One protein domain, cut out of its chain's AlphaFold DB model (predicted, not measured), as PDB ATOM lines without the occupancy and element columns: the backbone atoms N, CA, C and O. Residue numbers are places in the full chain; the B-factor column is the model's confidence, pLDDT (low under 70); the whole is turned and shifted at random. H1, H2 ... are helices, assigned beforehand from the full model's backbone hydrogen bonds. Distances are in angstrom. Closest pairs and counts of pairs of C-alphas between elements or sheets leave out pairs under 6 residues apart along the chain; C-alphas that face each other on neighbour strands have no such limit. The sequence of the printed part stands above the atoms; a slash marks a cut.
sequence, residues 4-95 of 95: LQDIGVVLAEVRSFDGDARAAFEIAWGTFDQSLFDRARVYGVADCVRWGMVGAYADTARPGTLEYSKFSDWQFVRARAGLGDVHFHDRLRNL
ATOM      1  N   LEU A   4      29.688 -16.985 -96.436       95.81
ATOM      2  CA  LEU A   4      29.787 -16.190 -95.212       95.81
ATOM      3  C   LEU A   4      29.085 -14.840 -95.321       95.81
ATOM      4  O   LEU A   4      28.807 -14.220 -94.297       95.81
ATOM      5  N   GLN A   5      28.787 -14.390 -96.540       95.06
ATOM      6  CA  GLN A   5      27.982 -13.203 -96.751       95.06
ATOM      7  C   GLN A   5      26.574 -13.415 -96.191       95.06
ATOM      8  O   GLN A   5      26.140 -12.620 -95.363       95.06
ATOM      9  N   ASP A   6      25.904 -14.510 -96.559       94.25
ATOM     10  CA  ASP A   6      24.540 -14.809 -96.105       94.25
ATOM     11  C   ASP A   6      24.485 -15.024 -94.587       94.25
ATOM     12  O   ASP A   6      23.604 -14.498 -93.905       94.25
ATOM     13  N   ILE A   7      25.477 -15.729 -94.032       95.19
ATOM     14  CA  ILE A   7      25.602 -15.905 -92.579       95.19
ATOM     15  C   ILE A   7      25.821 -14.548 -91.900       95.19
ATOM     16  O   ILE A   7      25.164 -14.239 -90.909       95.19
ATOM     17  N   GLY A   8      26.701 -13.711 -92.451       94.56
ATOM     18  CA  GLY A   8      26.970 -12.363 -91.963       94.56
ATOM     19  C   GLY A   8      25.725 -11.479 -91.912       94.56
ATOM     20  O   GLY A   8      25.507 -10.801 -90.906       94.56
ATOM     21  N   VAL A   9      24.879 -11.539 -92.948       93.38
ATOM     22  CA  VAL A   9      23.581 -10.845 -92.984       93.38
ATOM     23  C   VAL A   9      22.691 -11.313 -91.834       93.38
ATOM     24  O   VAL A   9      22.220 -10.498 -91.043       93.38
ATOM     25  N   VAL A  10      22.503 -12.626 -91.680       92.50
ATOM     26  CA  VAL A  10      21.642 -13.175 -90.618       92.50
ATOM     27  C   VAL A  10      22.161 -12.803 -89.227       92.50
ATOM     28  O   VAL A  10      21.376 -12.420 -88.354       92.50
ATOM     29  N   LEU A  11      23.477 -12.864 -89.013       92.94
ATOM     30  CA  LEU A  11      24.091 -12.468 -87.747       92.94
ATOM     31  C   LEU A  11      23.892 -10.977 -87.463       92.94
ATOM     32  O   LEU A  11      23.601 -10.614 -86.324       92.94
ATOM     33  N   ALA A  12      24.012 -10.112 -88.473       91.06
ATOM     34  CA  ALA A  12      23.782  -8.681 -88.311       91.06
ATOM     35  C   ALA A  12      22.328  -8.360 -87.930       91.06
ATOM     36  O   ALA A  12      22.107  -7.413 -87.174       91.06
ATOM     37  N   GLU A  13      21.357  -9.124 -88.438       87.44
ATOM     38  CA  GLU A  13      19.924  -8.919 -88.185       87.44
ATOM     39  C   GLU A  13      19.450  -9.492 -86.844       87.44
ATOM     40  O   GLU A  13      18.729  -8.832 -86.099       87.44
ATOM     41  N   VAL A  14      19.835 -10.729 -86.522       85.75
ATOM     42  CA  VAL A  14      19.210 -11.493 -85.424       85.75
ATOM     43  C   VAL A  14      20.088 -11.543 -84.171       85.75
ATOM     44  O   VAL A  14      19.593 -11.794 -83.067       85.75
ATOM     45  N   ARG A  15      21.404 -11.338 -84.327       78.25
ATOM     46  CA  ARG A  15      22.424 -11.581 -83.293       78.25
ATOM     47  C   ARG A  15      23.524 -10.518 -83.327       78.25
ATOM     48  O   ARG A  15      24.702 -10.810 -83.507       78.25
ATOM     49  N   SER A  16      23.137  -9.262 -83.124       70.12
ATOM     50  CA  SER A  16      24.054  -8.118 -83.213       70.12
ATOM     51  C   SER A  16      25.198  -8.152 -82.188       70.12
ATOM     52  O   SER A  16      26.265  -7.599 -82.462       70.12
ATOM     53  N   PHE A  17      25.001  -8.820 -81.045       75.88
ATOM     54  CA  PHE A  17      25.989  -8.964 -79.971       75.88
ATOM     55  C   PHE A  17      26.860 -10.218 -80.141       75.88
ATOM     56  O   PHE A  17      26.363 -11.301 -80.446       75.88
ATOM     57  N   ASP A  18      28.164 -10.080 -79.879       73.38
ATOM     58  CA  ASP A  18      29.172 -11.101 -80.202       73.38
ATOM     59  C   ASP A  18      28.984 -12.442 -79.469       73.38
ATOM     60  O   ASP A  18      29.266 -13.490 -80.051       73.38
ATOM     61  N   GLY A  19      28.484 -12.437 -78.226       75.38
ATOM     62  CA  GLY A  19      28.276 -13.663 -77.442       75.38
ATOM     63  C   GLY A  19      27.306 -14.637 -78.117       75.38
ATOM     64  O   GLY A  19      27.646 -15.797 -78.344       75.38
ATOM     65  N   ASP A  20      26.138 -14.142 -78.523       83.00
ATOM     66  CA  ASP A  20      25.138 -14.967 -79.204       83.00
ATOM     67  C   ASP A  20      25.493 -15.203 -80.682       83.00
ATOM     68  O   ASP A  20      25.099 -16.214 -81.268       83.00
ATOM     69  N   ALA A  21      26.251 -14.287 -81.297       89.00
ATOM     70  CA  ALA A  21      26.664 -14.397 -82.693       89.00
ATOM     71  C   ALA A  21      27.619 -15.571 -82.936       89.00
ATOM     72  O   ALA A  21      27.508 -16.238 -83.961       89.00
ATOM     73  N   ARG A  22      28.540 -15.849 -82.002       91.88
ATOM     74  CA  ARG A  22      29.478 -16.981 -82.123       91.88
ATOM     75  C   ARG A  22      28.754 -18.322 -82.112       91.88
ATOM     76  O   ARG A  22      28.995 -19.145 -82.989       91.88
ATOM     77  N   ALA A  23      27.827 -18.503 -81.172       90.88
ATOM     78  CA  ALA A  23      27.017 -19.717 -81.096       90.88
ATOM     79  C   ALA A  23      26.152 -19.891 -82.356       90.88
ATOM     80  O   ALA A  23      26.080 -20.978 -82.921       90.88
ATOM     81  N   ALA A  24      25.536 -18.808 -82.842       91.81
ATOM     82  CA  ALA A  24      24.753 -18.840 -84.074       91.81
ATOM     83  C   ALA A  24      25.611 -19.155 -85.313       91.81
ATOM     84  O   ALA A  24      25.170 -19.898 -86.187       91.81
ATOM     85  N   PHE A  25      26.838 -18.629 -85.376       95.25
ATOM     86  CA  PHE A  25      27.785 -18.938 -86.444       95.25
ATOM     87  C   PHE A  25      28.169 -20.418 -86.443       95.25
ATOM     88  O   PHE A  25      28.107 -21.058 -87.485       95.25
ATOM     89  N   GLU A  26      28.516 -20.977 -85.284       94.50
ATOM     90  CA  GLU A  26      28.887 -22.388 -85.169       94.50
ATOM     91  C   GLU A  26      27.722 -23.318 -85.534       94.50
ATOM     92  O   GLU A  26      27.932 -24.305 -86.233       94.50
ATOM     93  N   ILE A  27      26.483 -22.968 -85.169       93.25
ATOM     94  CA  ILE A  27      25.285 -23.707 -85.598       93.25
ATOM     95  C   ILE A  27      25.116 -23.661 -87.126       93.25
ATOM     96  O   ILE A  27      24.756 -24.669 -87.731       93.25
ATOM     97  N   ALA A  28      25.357 -22.506 -87.753       93.12
ATOM     98  CA  ALA A  28      25.182 -22.330 -89.195       93.12
ATOM     99  C   ALA A  28      26.320 -22.955 -90.024       93.12
ATOM    100  O   ALA A  28      26.072 -23.471 -91.112       93.12
ATOM    101  N   TRP A  29      27.557 -22.892 -89.528       94.94
ATOM    102  CA  TRP A  29      28.763 -23.320 -90.243       94.94
ATOM    103  C   TRP A  29      29.212 -24.745 -89.886       94.94
ATOM    104  O   TRP A  29      29.873 -25.408 -90.681       94.94
ATOM    105  N   GLY A  30      28.849 -25.232 -88.698       94.88
ATOM    106  CA  GLY A  30      29.170 -26.564 -88.177       94.88
ATOM    107  C   GLY A  30      30.450 -26.632 -87.339       94.88
ATOM    108  O   GLY A  30      30.594 -27.544 -86.529       94.88
ATOM    109  N   THR A  31      31.365 -25.676 -87.495       92.94
ATOM    110  CA  THR A  31      32.579 -25.553 -86.674       92.94
ATOM    111  C   THR A  31      32.901 -24.093 -86.422       92.94
ATOM    112  O   THR A  31      32.707 -23.254 -87.303       92.94
ATOM    113  N   PHE A  32      33.466 -23.780 -85.260       94.56
ATOM    114  CA  PHE A  32      33.956 -22.434 -85.006       94.56
ATOM    115  C   PHE A  32      35.366 -22.223 -85.578       94.56
ATOM    116  O   PHE A  32      36.314 -22.903 -85.188       94.56
ATOM    117  N   ASP A  33      35.494 -21.239 -86.466       94.94
ATOM    118  CA  ASP A  33      36.765 -20.691 -86.939       94.94
ATOM    119  C   ASP A  33      36.712 -19.163 -86.816       94.94
ATOM    120  O   ASP A  33      35.769 -18.524 -87.291       94.94
ATOM    121  N   GLN A  34      37.714 -18.579 -86.156       94.56
ATOM    122  CA  GLN A  34      37.727 -17.150 -85.846       94.56
ATOM    123  C   GLN A  34      37.857 -16.279 -87.106       94.56
ATOM    124  O   GLN A  34      37.197 -15.247 -87.183       94.56
ATOM    125  N   SER A  35      38.649 -16.690 -88.101       95.69
ATOM    126  CA  SER A  35      38.827 -15.937 -89.352       95.69
ATOM    127  C   SER A  35      37.541 -15.934 -90.179       95.69
ATOM    128  O   SER A  35      37.091 -14.888 -90.654       95.69
ATOM    129  N   LEU A  36      36.869 -17.087 -90.278       96.50
ATOM    130  CA  LEU A  36      35.585 -17.182 -90.976       96.50
ATOM    131  C   LEU A  36      34.487 -16.398 -90.242       96.50
ATOM    132  O   LEU A  36      33.707 -15.679 -90.870       96.50
ATOM    133  N   PHE A  37      34.449 -16.466 -88.911       95.38
ATOM    134  CA  PHE A  37      33.534 -15.648 -88.121       95.38
ATOM    135  C   PHE A  37      33.764 -14.149 -88.365       95.38
ATOM    136  O   PHE A  37      32.813 -13.410 -88.630       95.38
ATOM    137  N   ASP A  38      35.018 -13.701 -88.344       95.12
ATOM    138  CA  ASP A  38      35.374 -12.299 -88.559       95.12
ATOM    139  C   ASP A  38      35.006 -11.827 -89.969       95.12
ATOM    140  O   ASP A  38      34.433 -10.744 -90.124       95.12
ATOM    141  N   ARG A  39      35.207 -12.675 -90.984       96.31
ATOM    142  CA  ARG A  39      34.764 -12.411 -92.359       96.31
ATOM    143  C   ARG A  39      33.247 -12.264 -92.458       96.31
ATOM    144  O   ARG A  39      32.768 -11.310 -93.070       96.31
ATOM    145  N   ALA A  40      32.483 -13.135 -91.795       95.81
ATOM    146  CA  ALA A  40      31.026 -13.013 -91.725       95.81
ATOM    147  C   ALA A  40      30.590 -11.711 -91.023       95.81
ATOM    148  O   ALA A  40      29.686 -11.023 -91.498       95.81
ATOM    149  N   ARG A  41      31.258 -11.306 -89.933       94.19
ATOM    150  CA  ARG A  41      30.963 -10.034 -89.241       94.19
ATOM    151  C   ARG A  41      31.233  -8.822 -90.128       94.19
ATOM    152  O   ARG A  41      30.409  -7.910 -90.167       94.19
ATOM    153  N   VAL A  42      32.335  -8.830 -90.878       95.44
ATOM    154  CA  VAL A  42      32.651  -7.769 -91.846       95.44
ATOM    155  C   VAL A  42      31.595  -7.709 -92.951       95.44
ATOM    156  O   VAL A  42      31.125  -6.618 -93.282       95.44
ATOM    157  N   TYR A  43      31.145  -8.855 -93.471       96.31
ATOM    158  CA  TYR A  43      30.058  -8.878 -94.451       96.31
ATOM    159  C   TYR A  43      28.736  -8.343 -93.903       96.31
ATOM    160  O   TYR A  43      28.049  -7.630 -94.628       96.31
ATOM    161  N   GLY A  44      28.402  -8.600 -92.637       95.12
ATOM    162  CA  GLY A  44      27.218  -8.010 -92.003       95.12
ATOM    163  C   GLY A  44      27.250  -6.475 -91.985       95.12
ATOM    164  O   GLY A  44      26.240  -5.820 -92.250       95.12
ATOM    165  N   VAL A  45      28.426  -5.879 -91.752       95.56
ATOM    166  CA  VAL A  45      28.608  -4.417 -91.825       95.56
ATOM    167  C   VAL A  45      28.479  -3.915 -93.265       95.56
ATOM    168  O   VAL A  45      27.805  -2.914 -93.513       95.56
ATOM    169  N   ALA A  46      29.078  -4.620 -94.227       96.00
ATOM    170  CA  ALA A  46      28.958  -4.284 -95.645       96.00
ATOM    171  C   ALA A  46      27.505  -4.383 -96.148       96.00
ATOM    172  O   ALA A  46      27.066  -3.555 -96.947       96.00
ATOM    173  N   ASP A  47      26.736  -5.353 -95.653       96.19
ATOM    174  CA  ASP A  47      25.327  -5.522 -96.003       96.19
ATOM    175  C   ASP A  47      24.457  -4.374 -95.471       96.19
ATOM    176  O   ASP A  47      23.585  -3.877 -96.185       96.19
ATOM    177  N   CYS A  48      24.767  -3.842 -94.283       96.56
ATOM    178  CA  CYS A  48      24.133  -2.615 -93.795       96.56
ATOM    179  C   CYS A  48      24.358  -1.445 -94.769       96.56
ATOM    180  O   CYS A  48      23.414  -0.739 -95.114       96.56
ATOM    181  N   VAL A  49      25.580  -1.265 -95.288       97.69
ATOM    182  CA  VAL A  49      25.859  -0.225 -96.298       97.69
ATOM    183  C   VAL A  49      25.054  -0.470 -97.575       97.69
ATOM    184  O   VAL A  49      24.428   0.456 -98.096       97.69
ATOM    185  N   ARG A  50      25.029  -1.717 -98.061       96.81
ATOM    186  CA  ARG A  50      24.268  -2.106 -99.254       96.81
ATOM    187  C   ARG A  50      22.785  -1.770 -99.103       96.81
ATOM    188  O   ARG A  50      22.219  -1.128 -99.985       96.81
ATOM    189  N   TRP A  51      22.155  -2.177 -98.004       97.00
ATOM    190  CA  TRP A  51      20.737  -1.904 -97.772       97.00
ATOM    191  C   TRP A  51      20.445  -0.429 -97.514       97.00
ATOM    192  O   TRP A  51      19.397   0.042 -97.950       97.00
ATOM    193  N   GLY A  52      21.374   0.314 -96.907       97.44
ATOM    194  CA  GLY A  52      21.296   1.774 -96.830       97.44
ATOM    195  C   GLY A  52      21.192   2.404 -98.220       97.44
ATOM    196  O   GLY A  52      20.265   3.159 -98.502       97.44
ATOM    197  N   MET A  53      22.069   2.008 -99.147       98.25
ATOM    198  CA  MET A  53      22.028   2.490-100.535       98.25
ATOM    199  C   MET A  53      20.746   2.076-101.270       98.25
ATOM    200  O   MET A  53      20.163   2.888-101.988       98.25
ATOM    201  N   VAL A  54      20.287   0.834-101.086       97.19
ATOM    202  CA  VAL A  54      19.022   0.355-101.671       97.19
ATOM    203  C   VAL A  54      17.833   1.154-101.134       97.19
ATOM    204  O   VAL A  54      16.968   1.540-101.917       97.19
ATOM    205  N   GLY A  55      17.806   1.449 -99.832       96.50
ATOM    206  CA  GLY A  55      16.784   2.287 -99.205       96.50
ATOM    207  C   GLY A  55      16.785   3.712 -99.757       96.50
ATOM    208  O   GLY A  55      15.741   4.197-100.182       96.50
ATOM    209  N   ALA A  56      17.953   4.356 -99.840       97.06
ATOM    210  CA  ALA A  56      18.084   5.705-100.396       97.06
ATOM    211  C   ALA A  56      17.637   5.774-101.866       97.06
ATOM    212  O   ALA A  56      16.938   6.705-102.282       97.06
ATOM    213  N   TYR A  57      18.001   4.760-102.657       97.38
ATOM    214  CA  TYR A  57      17.529   4.632-104.029       97.38
ATOM    215  C   TYR A  57      16.009   4.456-104.089       97.38
ATOM    216  O   TYR A  57      15.353   5.141-104.871       97.38
ATOM    217  N   ALA A  58      15.439   3.570-103.268       96.31
ATOM    218  CA  ALA A  58      14.002   3.313-103.242       96.31
ATOM    219  C   ALA A  58      13.196   4.559-102.843       96.31
ATOM    220  O   ALA A  58      12.190   4.855-103.486       96.31
ATOM    221  N   ASP A  59      13.670   5.319-101.851       96.25
ATOM    222  CA  ASP A  59      13.075   6.593-101.434       96.25
ATOM    223  C   ASP A  59      13.085   7.614-102.580       96.25
ATOM    224  O   ASP A  59      12.064   8.227-102.878       96.25
ATOM    225  N   THR A  60      14.199   7.713-103.313       95.88
ATOM    226  CA  THR A  60      14.315   8.605-104.479       95.88
ATOM    227  C   THR A  60      13.425   8.154-105.641       95.88
ATOM    228  O   THR A  60      12.793   8.973-106.307       95.88
ATOM    229  N   ALA A  61      13.369   6.847-105.908       95.81
ATOM    230  CA  ALA A  61      12.598   6.277-107.006       95.81
ATOM    231  C   ALA A  61      11.083   6.344-106.755       95.81
ATOM    232  O   ALA A  61      10.308   6.432-107.711       95.81
ATOM    233  N   ARG A  62      10.650   6.275-105.487       91.06
ATOM    234  CA  ARG A  62       9.242   6.364-105.064       91.06
ATOM    235  C   ARG A  62       9.097   7.139-103.743       91.06
ATOM    236  O   ARG A  62       8.841   6.527-102.697       91.06
ATOM    237  N   PRO A  63       9.185   8.478-103.788       88.00
ATOM    238  CA  PRO A  63       9.111   9.308-102.590       88.00
ATOM    239  C   PRO A  63       7.791   9.134-101.834       88.00
ATOM    240  O   PRO A  63       6.731   8.968-102.437       88.00
ATOM    241  N   GLY A  64       7.850   9.194-100.501       81.94
ATOM    242  CA  GLY A  64       6.664   9.157 -99.635       81.94
ATOM    243  C   GLY A  64       6.008   7.779 -99.477       81.94
ATOM    244  O   GLY A  64       4.922   7.689 -98.908       81.94
ATOM    245  N   THR A  65       6.648   6.704 -99.951       83.75
ATOM    246  CA  THR A  65       6.176   5.324 -99.750       83.75
ATOM    247  C   THR A  65       7.035   4.585 -98.726       83.75
ATOM    248  O   THR A  65       8.255   4.710 -98.744       83.75
ATOM    249  N   LEU A  66       6.392   3.820 -97.830       86.94
ATOM    250  CA  LEU A  66       7.010   2.830 -96.922       86.94
ATOM    251  C   LEU A  66       8.200   3.320 -96.067       86.94
ATOM    252  O   LEU A  66       8.910   2.508 -95.484       86.94
ATOM    253  N   GLU A  67       8.392   4.638 -95.963       92.81
ATOM    254  CA  GLU A  67       9.436   5.292 -95.167       92.81
ATOM    255  C   GLU A  67      10.864   4.799 -95.478       92.81
ATOM    256  O   GLU A  67      11.686   4.608 -94.578       92.81
ATOM    257  N   TYR A  68      11.184   4.610 -96.764       95.19
ATOM    258  CA  TYR A  68      12.494   4.105 -97.197       95.19
ATOM    259  C   TYR A  68      13.680   4.978 -96.764       95.19
ATOM    260  O   TYR A  68      14.750   4.439 -96.478       95.19
ATOM    261  N   SER A  69      13.492   6.292 -96.641       94.38
ATOM    262  CA  SER A  69      14.459   7.205 -96.013       94.38
ATOM    263  C   SER A  69      14.809   6.788 -94.581       94.38
ATOM    264  O   SER A  69      15.988   6.670 -94.255       94.38
ATOM    265  N   LYS A  70      13.820   6.450 -93.742       95.50
ATOM    266  CA  LYS A  70      14.078   5.979 -92.369       95.50
ATOM    267  C   LYS A  70      14.795   4.633 -92.349       95.50
ATOM    268  O   LYS A  70      15.703   4.435 -91.547       95.50
ATOM    269  N   PHE A  71      14.396   3.712 -93.229       95.12
ATOM    270  CA  PHE A  71      15.082   2.429 -93.377       95.12
ATOM    271  C   PHE A  71      16.552   2.634 -93.773       95.12
ATOM    272  O   PHE A  71      17.446   2.078 -93.138       95.12
ATOM    273  N   SER A  72      16.805   3.481 -94.771       96.88
ATOM    274  CA  SER A  72      18.148   3.846 -95.222       96.88
ATOM    275  C   SER A  72      18.997   4.417 -94.086       96.88
ATOM    276  O   SER A  72      20.099   3.927 -93.824       96.88
ATOM    277  N   ASP A  73      18.468   5.411 -93.371       97.12
ATOM    278  CA  ASP A  73      19.156   6.052 -92.251       97.12
ATOM    279  C   ASP A  73      19.507   5.043 -91.156       97.12
ATOM    280  O   ASP A  73      20.630   5.035 -90.646       97.12
ATOM    281  N   TRP A  74      18.579   4.141 -90.829       96.19
ATOM    282  CA  TRP A  74      18.815   3.084 -89.851       96.19
ATOM    283  C   TRP A  74      19.956   2.150 -90.265       96.19
ATOM    284  O   TRP A  74      20.849   1.861 -89.461       96.19
ATOM    285  N   GLN A  75      19.982   1.725 -91.528       97.00
ATOM    286  CA  GLN A  75      21.043   0.862 -92.037       97.00
ATOM    287  C   GLN A  75      22.408   1.566 -92.034       97.00
ATOM    288  O   GLN A  75      23.408   0.963 -91.637       97.00
ATOM    289  N   PHE A  76      22.470   2.859 -92.367       97.88
ATOM    290  CA  PHE A  76      23.717   3.625 -92.262       97.88
ATOM    291  C   PHE A  76      24.167   3.842 -90.814       97.88
ATOM    292  O   PHE A  76      25.367   3.778 -90.536       97.88
ATOM    293  N   VAL A  77      23.241   4.042 -89.870       96.81
ATOM    294  CA  VAL A  77      23.566   4.101 -88.436       96.81
ATOM    295  C   VAL A  77      24.166   2.779 -87.961       96.81
ATOM    296  O   VAL A  77      25.202   2.799 -87.293       96.81
ATOM    297  N   ARG A  78      23.581   1.639 -88.350       94.56
ATOM    298  CA  ARG A  78      24.117   0.303 -88.038       94.56
ATOM    299  C   ARG A  78      25.492   0.075 -88.656       94.56
ATOM    300  O   ARG A  78      26.398  -0.367 -87.955       94.56
ATOM    301  N   ALA A  79      25.675   0.438 -89.926       95.94
ATOM    302  CA  ALA A  79      26.971   0.345 -90.590       95.94
ATOM    303  C   ALA A  79      28.029   1.182 -89.859       95.94
ATOM    304  O   ALA A  79      29.106   0.683 -89.548       95.94
ATOM    305  N   ARG A  80      27.707   2.434 -89.510       96.38
ATOM    306  CA  ARG A  80      28.615   3.314 -88.766       96.38
ATOM    307  C   ARG A  80      28.966   2.749 -87.389       96.38
ATOM    308  O   ARG A  80      30.125   2.827 -86.997       96.38
ATOM    309  N   ALA A  81      27.997   2.179 -86.674       93.56
ATOM    310  CA  ALA A  81      28.248   1.522 -85.394       93.56
ATOM    311  C   ALA A  81      29.179   0.307 -85.553       93.56
ATOM    312  O   ALA A  81      30.125   0.169 -84.787       93.56
ATOM    313  N   GLY A  82      28.964  -0.523 -86.580       92.62
ATOM    314  CA  GLY A  82      29.816  -1.678 -86.870       92.62
ATOM    315  C   GLY A  82      31.239  -1.310 -87.299       92.62
ATOM    316  O   GLY A  82      32.185  -1.973 -86.892       92.62
ATOM    317  N   LEU A  83      31.405  -0.230 -88.071       94.06
ATOM    318  CA  LEU A  83      32.721   0.302 -88.451       94.06
ATOM    319  C   LEU A  83      33.469   0.934 -87.268       94.06
ATOM    320  O   LEU A  83      34.695   0.936 -87.249       94.06
ATOM    321  N   GLY A  84      32.732   1.498 -86.306       93.25
ATOM    322  CA  GLY A  84      33.278   2.095 -85.086       93.25
ATOM    323  C   GLY A  84      33.512   1.102 -83.945       93.25
ATOM    324  O   GLY A  84      33.984   1.511 -82.885       93.25
ATOM    325  N   ASP A  85      33.168  -0.173 -84.131       89.94
ATOM    326  CA  ASP A  85      33.378  -1.224 -83.140       89.94
ATOM    327  C   ASP A  85      34.876  -1.426 -82.877       89.94
ATOM    328  O   ASP A  85      35.678  -1.522 -83.810       89.94
ATOM    329  N   VAL A  86      35.263  -1.529 -81.602       86.88
ATOM    330  CA  VAL A  86      36.678  -1.616 -81.195       86.88
ATOM    331  C   VAL A  86      37.390  -2.822 -81.815       86.88
ATOM    332  O   VAL A  86      38.586  -2.760 -82.085       86.88
ATOM    333  N   HIS A  87      36.653  -3.896 -82.103       87.62
ATOM    334  CA  HIS A  87      37.204  -5.112 -82.688       87.62
ATOM    335  C   HIS A  87      37.239  -5.082 -84.217       87.62
ATOM    336  O   HIS A  87      37.871  -5.946 -84.816       87.62
ATOM    337  N   PHE A  88      36.596  -4.114 -84.881       89.38
ATOM    338  CA  PHE A  88      36.453  -4.109 -86.340       89.38
ATOM    339  C   PHE A  88      37.800  -4.172 -87.075       89.38
ATOM    340  O   PHE A  88      37.970  -4.971 -87.997       89.38
ATOM    341  N   HIS A  89      38.786  -3.386 -86.637       91.62
ATOM    342  CA  HIS A  89      40.124  -3.408 -87.231       91.62
ATOM    343  C   HIS A  89      40.860  -4.733 -87.018       91.62
ATOM    344  O   HIS A  89      41.581  -5.174 -87.913       91.62
ATOM    345  N   ASP A  90      40.675  -5.376 -85.867       92.56
ATOM    346  CA  ASP A  90      41.281  -6.678 -85.596       92.56
ATOM    347  C   ASP A  90      40.634  -7.769 -86.454       92.56
ATOM    348  O   ASP A  90      41.350  -8.578 -87.040       92.56
ATOM    349  N   ARG A  91      39.306  -7.715 -86.645       93.19
ATOM    350  CA  ARG A  91      38.590  -8.600 -87.579       93.19
ATOM    351  C   ARG A  91      39.128  -8.461 -89.003       93.19
ATOM    352  O   ARG A  91      39.384  -9.467 -89.648       93.19
ATOM    353  N   LEU A  92      39.365  -7.230 -89.474       93.19
ATOM    354  CA  LEU A  92      39.947  -6.975 -90.800       93.19
ATOM    355  C   LEU A  92      41.366  -7.537 -90.965       93.19
ATOM    356  O   LEU A  92      41.734  -7.948 -92.061       93.19
ATOM    357  N   ARG A  93      42.172  -7.539 -89.899       92.94
ATOM    358  CA  ARG A  93      43.521  -8.130 -89.912       92.94
ATOM    359  C   ARG A  93      43.502  -9.656 -89.930       92.94
ATOM    360  O   ARG A  93      44.519 -10.248 -90.271       92.94
ATOM    361  N   ASN A  94      42.384 -10.259 -89.535       91.31
ATOM    362  CA  ASN A  94      42.205 -11.701 -89.419       91.31
ATOM    363  C   ASN A  94      41.484 -12.328 -90.633       91.31
ATOM    364  O   ASN A  94      41.092 -13.495 -90.579       91.31
ATOM    365  N   LEU A  95      41.263 -11.548 -91.697       88.25
ATOM    366  CA  LEU A  95      40.634 -12.003 -92.942       88.25
ATOM    367  C   LEU A  95      41.578 -12.804 -93.841       88.25
ATOM    368  O   LEU A  95      42.787 -12.480 -93.879       88.25
TER     369      LEU A  95
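This is residues 4 to 95 of the 95 residues of an uncharacterized protein of Mycobacterium sp. ITM-2016-00317 (UniProt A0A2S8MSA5). One long helix, H3, is the spine: H4 folds back beside it, H1 crosses it at residues 36 to 47, H5 packs on residues 35 to 42, and H2 packs on H1. The printed part has 92 residues with five named helices, H1 to H5 in chain order: all helix. It is only just compact, close to loose, radius of gyration of the C-alphas 14.4 A, spanning 45 by 24 by 18 A.

The hub is H3, residues 34 to 61. H4, residues 68 to 83, touches it as a hairpin, at a shallow tilt of 26 degrees, opposite ways; closest C-alphas Gly 52 and Ser 72, 4.1 A. H1, residues 4 to 14, touches H3, only just about perpendicular at 72 degrees; closest C-alphas Gly 8 and Ala 40, 4.1 A. H2, residues 18 to 29, and H1 form a hairpin; closest C-alphas Leu 11 and Ala 21, 6.0 A. H5, residues 88 to 93, touches H3; closest C-alphas Asp 38 and Arg 91, 5.0 A. Every O i to N i+4 pair is within hydrogen-bond range in H1, H3, H4 and H5; 7 of 8 in H2.

H3 runs 40.3 A from C-alpha 34 (37.727, -17.150, -85.846) to C-alpha 61 (12.598, 6.277, -107.006); H4 22.4 A.

The printed part has no cut; no link is long; no printed residue is under 70.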